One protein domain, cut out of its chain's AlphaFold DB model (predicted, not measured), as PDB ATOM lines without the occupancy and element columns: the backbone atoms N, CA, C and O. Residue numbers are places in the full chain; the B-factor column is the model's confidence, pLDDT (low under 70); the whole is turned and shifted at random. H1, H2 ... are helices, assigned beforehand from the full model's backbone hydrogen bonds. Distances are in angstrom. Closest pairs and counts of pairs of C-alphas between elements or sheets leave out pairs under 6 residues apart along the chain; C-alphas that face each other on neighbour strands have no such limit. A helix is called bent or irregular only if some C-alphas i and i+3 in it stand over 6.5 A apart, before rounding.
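What this domain is: This is residues 4 to 54 of the 70 residues of the protein "DNA-binding transcriptional regulator" of Escherichia coli (UniProt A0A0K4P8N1). One long helix, H1, makes the length of a loose, open U: after it the long link of residues 32 to 45 folds back toward the end where H1 begins, and the short helix H2 lies near that end. The printed part has 51 residues with two named helices, H1 then H2, and no named strand; its class is all helix. It is loose, with a radius of gyration of the C-alphas of 12.7 A, and elongated, spanning 34 by 22 by 18 A.

How they stand to each other: H1, residues 12 to 31, and H2, residues 46 to 54, only just touch, with 3 pairs of C-alphas within 8 A; H1 does so with residue 14 alone. The closest C-alphas are those of Pro 14 and Met 51, 7.3 A apart. The helices run the same way at a steep tilt of 42 degrees. In H2 every O i to N i+4 pair is within hydrogen-bond range; in H1, 12 of 16 are.

Where its parts are: H1 runs 29.5 A from C-alpha 12 at (240.995, 11.982, 62.564) to C-alpha 31. It is only just irregular: C-alphas 23 and 26 are 6.8 A apart. H2 spans 12.0 A and ends at C-alpha 54, (236.591, 5.867, 48.100).

The domain as a whole: The C-alphas farthest apart, of Glu 6 and Lys 32, are 35.8 A apart. The printed part has no cut, and no printed residue is under 70 in pLDDT.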
ATOM      1  N   ARG A   4     240.131  21.854  61.704       86.62
ATOM      2  CA  ARG A   4     241.120  22.630  62.465       86.62
ATOM      3  C   ARG A   4     242.512  22.025  62.300       86.62
ATOM      4  O   ARG A   4     242.633  20.802  62.221       86.62
ATOM      5  N   ASP A   5     243.532  22.877  62.296       83.88
ATOM      6  CA  ASP A   5     244.934  22.499  62.069       83.88
ATOM      7  C   ASP A   5     245.407  21.380  63.006       83.88
ATOM      8  O   ASP A   5     246.083  20.457  62.567       83.88
ATOM      9  N   GLU A   6     244.953  21.382  64.261       86.06
ATOM     10  CA  GLU A   6     245.253  20.337  65.254       86.06
ATOM     11  C   GLU A   6     244.782  18.924  64.854       86.06
ATOM     12  O   GLU A   6     245.311  17.926  65.344       86.06
ATOM     13  N   TYR A   7     243.809  18.821  63.944       82.62
ATOM     14  CA  TYR A   7     243.305  17.553  63.412       82.62
ATOM     15  C   TYR A   7     243.787  17.272  61.984       82.62
ATOM     16  O   TYR A   7     243.564  16.168  61.471       82.62
ATOM     17  N   GLN A   8     244.456  18.230  61.337       77.12
ATOM     18  CA  GLN A   8     245.073  18.030  60.029       77.12
ATOM     19  C   GLN A   8     246.250  17.053  60.149       77.12
ATOM     20  O   GLN A   8     246.867  16.920  61.201       77.12
ATOM     21  N   PHE A   9     246.526  16.299  59.080       70.19
ATOM     22  CA  PHE A   9     247.577  15.262  59.022       70.19
ATOM     23  C   PHE A   9     247.447  14.105  60.029       70.19
ATOM     24  O   PHE A   9     248.262  13.185  60.033       70.19
ATOM     25  N   SER A  10     246.387  14.092  60.835       76.44
ATOM     26  CA  SER A  10     246.006  12.958  61.668       76.44
ATOM     27  C   SER A  10     245.018  12.052  60.927       76.44
ATOM     28  O   SER A  10     244.311  12.476  60.010       76.44
ATOM     29  N   ARG A  11     244.883  10.799  61.381       73.50
ATOM     30  CA  ARG A  11     243.807   9.897  60.922       73.50
ATOM     31  C   ARG A  11     242.402  10.442  61.218       73.50
ATOM     32  O   ARG A  11     241.445   9.978  60.609       73.50
ATOM     33  N   ILE A  12     242.275  11.408  62.131       81.00
ATOM     34  CA  ILE A  12     240.995  11.982  62.564       81.00
ATOM     35  C   ILE A  12     240.453  12.971  61.524       81.00
ATOM     36  O   ILE A  12     239.247  12.995  61.293       81.00
ATOM     37  N   GLY A  13     241.312  13.739  60.846       78.12
ATOM     38  CA  GLY A  13     240.889  14.736  59.853       78.12
ATOM     39  C   GLY A  13     239.969  14.168  58.756       78.12
ATOM     40  O   GLY A  13     238.850  14.662  58.595       78.12
ATOM     41  N   PRO A  14     240.372  13.096  58.045       77.44
ATOM     42  CA  PRO A  14     239.522  12.439  57.049       77.44
ATOM     43  C   PRO A  14     238.240  11.832  57.635       77.44
ATOM     44  O   PRO A  14     237.196  11.854  56.988       77.44
ATOM     45  N   VAL A  15     238.289  11.320  58.871       84.38
ATOM     46  CA  VAL A  15     237.108  10.767  59.553       84.38
ATOM     47  C   VAL A  15     236.079  11.860  59.832       84.38
ATOM     48  O   VAL A  15     234.900  11.651  59.572       84.38
ATOM     49  N   ILE A  16     236.503  13.043  60.288       87.44
ATOM     50  CA  ILE A  16     235.594  14.182  60.498       87.44
ATOM     51  C   ILE A  16     234.911  14.569  59.184       87.44
ATOM     52  O   ILE A  16     233.696  14.754  59.155       87.44
ATOM     53  N   ALA A  17     235.670  14.659  58.089       83.88
ATOM     54  CA  ALA A  17     235.100  14.958  56.781       83.88
ATOM     55  C   ALA A  17     234.085  13.886  56.341       83.88
ATOM     56  O   ALA A  17     233.036  14.237  55.805       83.88
ATOM     57  N   LEU A  18     234.352  12.599  56.604       86.38
ATOM     58  CA  LEU A  18     233.431  11.509  56.268       86.38
ATOM     59  C   LEU A  18     232.134  11.608  57.068       86.38
ATOM     60  O   LEU A  18     231.051  11.507  56.504       86.38
ATOM     61  N   LEU A  19     232.249  11.831  58.377       89.44
ATOM     62  CA  LEU A  19     231.102  11.960  59.272       89.44
ATOM     63  C   LEU A  19     230.228  13.160  58.900       89.44
ATOM     64  O   LEU A  19     229.008  13.068  58.981       89.44
ATOM     65  N   LEU A  20     230.836  14.264  58.453       88.62
ATOM     66  CA  LEU A  20     230.093  15.410  57.931       88.62
ATOM     67  C   LEU A  20     229.296  15.048  56.673       88.62
ATOM     68  O   LEU A  20     228.149  15.468  56.562       88.62
ATOM     69  N   ILE A  21     229.869  14.268  55.753       88.00
ATOM     70  CA  ILE A  21     229.164  13.807  54.548       88.00
ATOM     71  C   ILE A  21     228.033  12.841  54.927       88.00
ATOM     72  O   ILE A  21     226.907  13.019  54.468       88.00
ATOM     73  N   GLU A  22     228.288  11.871  55.809       89.44
ATOM     74  CA  GLU A  22     227.265  10.909  56.247       89.44
ATOM     75  C   GLU A  22     226.107  11.606  56.974       89.44
ATOM     76  O   GLU A  22     224.944  11.268  56.760       89.44
ATOM     77  N   ALA A  23     226.389  12.647  57.763       92.12
ATOM     78  CA  ALA A  23     225.359  13.439  58.436       92.12
ATOM     79  C   ALA A  23     224.389  14.136  57.460       92.12
ATOM     80  O   ALA A  23     223.279  14.501  57.853       92.12
ATOM     81  N   LEU A  24     224.774  14.313  56.189       90.06
ATOM     82  CA  LEU A  24     223.905  14.874  55.153       90.06
ATOM     83  C   LEU A  24     222.954  13.840  54.539       90.06
ATOM     84  O   LEU A  24     221.944  14.233  53.958       90.06
ATOM     85  N   ARG A  25     223.207  12.539  54.706       89.31
ATOM     86  CA  ARG A  25     222.438  11.467  54.058       89.31
ATOM     87  C   ARG A  25     220.939  11.527  54.364       89.31
ATOM     88  O   ARG A  25     220.118  11.560  53.447       89.31
ATOM     89  N   ASP A  26     220.579  11.604  55.642       93.00
ATOM     90  CA  ASP A  26     219.182  11.658  56.090       93.00
ATOM     91  C   ASP A  26     218.462  12.946  55.646       93.00
ATOM     92  O   ASP A  26     217.364  12.859  55.080       93.00
ATOM     93  N   PRO A  27     219.034  14.155  55.849       94.06
ATOM     94  CA  PRO A  27     218.470  15.387  55.304       94.06
ATOM     95  C   PRO A  27     218.249  15.348  53.789       94.06
ATOM     96  O   PRO A  27     217.240  15.873  53.312       94.06
ATOM     97  N   PHE A  28     219.162  14.729  53.038       93.88
ATOM     98  CA  PHE A  28     219.102  14.655  51.579       93.88
ATOM     99  C   PHE A  28     217.971  13.739  51.125       93.88
ATOM    100  O   PHE A  28     217.140  14.154  50.314       93.88
ATOM    101  N   ALA A  29     217.856  12.558  51.736       93.56
ATOM    102  CA  ALA A  29     216.762  11.628  51.480       93.56
ATOM    103  C   ALA A  29     215.392  12.269  51.758       93.56
ATOM    104  O   ALA A  29     214.484  12.200  50.929       93.56
ATOM    105  N   ARG A  30     215.249  12.976  52.889       96.62
ATOM    106  CA  ARG A  30     213.998  13.675  53.248       96.62
ATOM    107  C   ARG A  30     213.617  14.771  52.253       96.62
ATOM    108  O   ARG A  30     212.433  15.043  52.076       96.62
ATOM    109  N   ARG A  31     214.607  15.412  51.630       96.50
ATOM    110  CA  ARG A  31     214.416  16.509  50.671       96.50
ATOM    111  C   ARG A  31     214.412  16.056  49.212       96.50
ATOM    112  O   ARG A  31     214.229  16.909  48.351       96.50
ATOM    113  N   LYS A  32     214.565  14.753  48.942       95.50
ATOM    114  CA  LYS A  32     214.691  14.191  47.586       95.50
ATOM    115  C   LYS A  32     215.818  14.864  46.789       95.50
ATOM    116  O   LYS A  32     215.623  15.289  45.657       95.50
ATOM    117  N   ILE A  33     216.970  15.036  47.436       94.50
ATOM    118  CA  ILE A  33     218.183  15.537  46.790       94.50
ATOM    119  C   ILE A  33     218.981  14.327  46.316       94.50
ATOM    120  O   ILE A  33     219.446  13.542  47.139       94.50
ATOM    121  N   ASP A  34     219.145  14.201  45.002       90.56
ATOM    122  CA  ASP A  34     219.766  13.023  44.384       90.56
ATOM    123  C   ASP A  34     221.299  13.107  44.314       90.56
ATOM    124  O   ASP A  34     221.969  12.085  44.181       90.56
ATOM    125  N   ALA A  35     221.873  14.313  44.411       89.69
ATOM    126  CA  ALA A  35     223.313  14.531  44.298       89.69
ATOM    127  C   ALA A  35     223.813  15.702  45.159       89.69
ATOM    128  O   ALA A  35     223.105  16.683  45.392       89.69
ATOM    129  N   LEU A  36     225.072  15.600  45.593       88.75
ATOM    130  CA  LEU A  36     225.841  16.648  46.267       88.75
ATOM    131  C   LEU A  36     227.105  16.936  45.457       88.75
ATOM    132  O   LEU A  36     227.802  16.008  45.054       88.75
ATOM    133  N   GLU A  37     227.459  18.210  45.307       91.19
ATOM    134  CA  GLU A  37     228.772  18.606  44.796       91.19
ATOM    135  C   GLU A  37     229.703  19.045  45.936       91.19
ATOM    136  O   GLU A  37     229.304  19.773  46.845       91.19
ATOM    137  N   MET A  38     230.976  18.643  45.864       88.38
ATOM    138  CA  MET A  38     231.985  18.863  46.916       88.38
ATOM    139  C   MET A  38     232.879  20.090  46.669       88.38
ATOM    140  O   MET A  38     233.972  20.193  47.231       88.38
ATOM    141  N   SER A  39     232.395  21.047  45.868       89.38
ATOM    142  CA  SER A  39     233.153  22.209  45.381       89.38
ATOM    143  C   SER A  39     234.401  21.813  44.570       89.38
ATOM    144  O   SER A  39     234.560  20.667  44.151       89.38
ATOM    145  N   TRP A  40     235.274  22.780  44.284       93.12
ATOM    146  CA  TRP A  40     236.526  22.559  43.568       93.12
ATOM    147  C   TRP A  40     237.626  22.140  44.535       93.12
ATOM    148  O   TRP A  40     237.867  22.788  45.554       93.12
ATOM    149  N   ILE A  41     238.318  21.062  44.186       91.94
ATOM    150  CA  ILE A  41     239.428  20.517  44.959       91.94
ATOM    151  C   ILE A  41     240.654  20.523  44.056       91.94
ATOM    152  O   ILE A  41     240.586  20.133  42.891       91.94
ATOM    153  N   LEU A  42     241.771  21.020  44.587       93.75
ATOM    154  CA  LEU A  42     243.039  21.024  43.867       93.75
ATOM    155  C   LEU A  42     243.483  19.585  43.589       93.75
ATOM    156  O   LEU A  42     243.389  18.718  44.457       93.75
ATOM    157  N   GLU A  43     244.046  19.350  42.406       93.00
ATOM    158  CA  GLU A  43     244.601  18.045  42.017       93.00
ATOM    159  C   GLU A  43     245.688  17.566  42.997       93.00
ATOM    160  O   GLU A  43     245.796  16.380  43.295       93.00
ATOM    161  N   THR A  44     246.424  18.506  43.595       93.25
ATOM    162  CA  THR A  44     247.462  18.244  44.600       93.25
ATOM    163  C   THR A  44     246.920  17.873  45.982       93.25
ATOM    164  O   THR A  44     247.684  17.394  46.821       93.25
ATOM    165  N   ASN A  45     245.620  18.038  46.249       89.12
ATOM    166  CA  ASN A  45     244.999  17.621  47.507       89.12
ATOM    167  C   ASN A  45     244.645  16.126  47.470       89.12
ATOM    168  O   ASN A  45     243.480  15.724  47.496       89.12
ATOM    169  N   THR A  46     245.680  15.292  47.397       89.00
ATOM    170  CA  THR A  46     245.560  13.832  47.273       89.00
ATOM    171  C   THR A  46     244.772  13.204  48.422       89.00
ATOM    172  O   THR A  46     244.046  12.240  48.205       89.00
ATOM    173  N   GLY A  47     244.849  13.768  49.633       85.75
ATOM    174  CA  GLY A  47     244.072  13.305  50.786       85.75
ATOM    175  C   GLY A  47     242.563  13.407  50.559       85.75
ATOM    176  O   GLY A  47     241.852  12.419  50.742       85.75
ATOM    177  N   MET A  48     242.083  14.573  50.115       86.44
ATOM    178  CA  MET A  48     240.663  14.764  49.806       86.44
ATOM    179  C   MET A  48     240.235  13.999  48.553       86.44
ATOM    180  O   MET A  48     239.183  13.369  48.581       86.44
ATOM    181  N   ASN A  49     241.044  14.004  47.488       90.62
ATOM    182  CA  ASN A  49     240.714  13.297  46.245       90.62
ATOM    183  C   ASN A  49     240.559  11.785  46.488       90.62
ATOM    184  O   ASN A  49     239.503  11.226  46.203       90.62
ATOM    185  N   ASN A  50     241.536  11.148  47.142       88.94
ATOM    186  CA  ASN A  50     241.477   9.716  47.462       88.94
ATOM    187  C   ASN A  50     240.297   9.366  48.380       88.94
ATOM    188  O   ASN A  50     239.721   8.283  48.285       88.94
ATOM    189  N   MET A  51     239.961  10.249  49.322       87.56
ATOM    190  CA  MET A  51     238.826  10.047  50.219       87.56
ATOM    191  C   MET A  51     237.498  10.092  49.452       87.56
ATOM    192  O   MET A  51     236.644   9.238  49.679       87.56
ATOM    193  N   LEU A  52     237.333  11.068  48.557       89.88
ATOM    194  CA  LEU A  52     236.129  11.236  47.746       89.88
ATOM    195  C   LEU A  52     235.931  10.081  46.759       89.88
ATOM    196  O   LEU A  52     234.831   9.541  46.670       89.88
ATOM    197  N   GLU A  53     236.999   9.631  46.102       90.75
ATOM    198  CA  GLU A  53     236.957   8.446  45.237       90.75
ATOM    199  C   GLU A  53     236.504   7.195  46.009       90.75
ATOM    200  O   GLU A  53     235.676   6.424  45.530       90.75
ATOM    201  N   ARG A  54     236.975   7.012  47.253       89.06
ATOM    202  CA  ARG A  54     236.591   5.867  48.100       89.06
ATOM    203  C   ARG A  54     235.120   5.854  48.509       89.06
ATOM    204  O   ARG A  54     234.604   4.776  48.790       89.06
TER     205      ARG A  54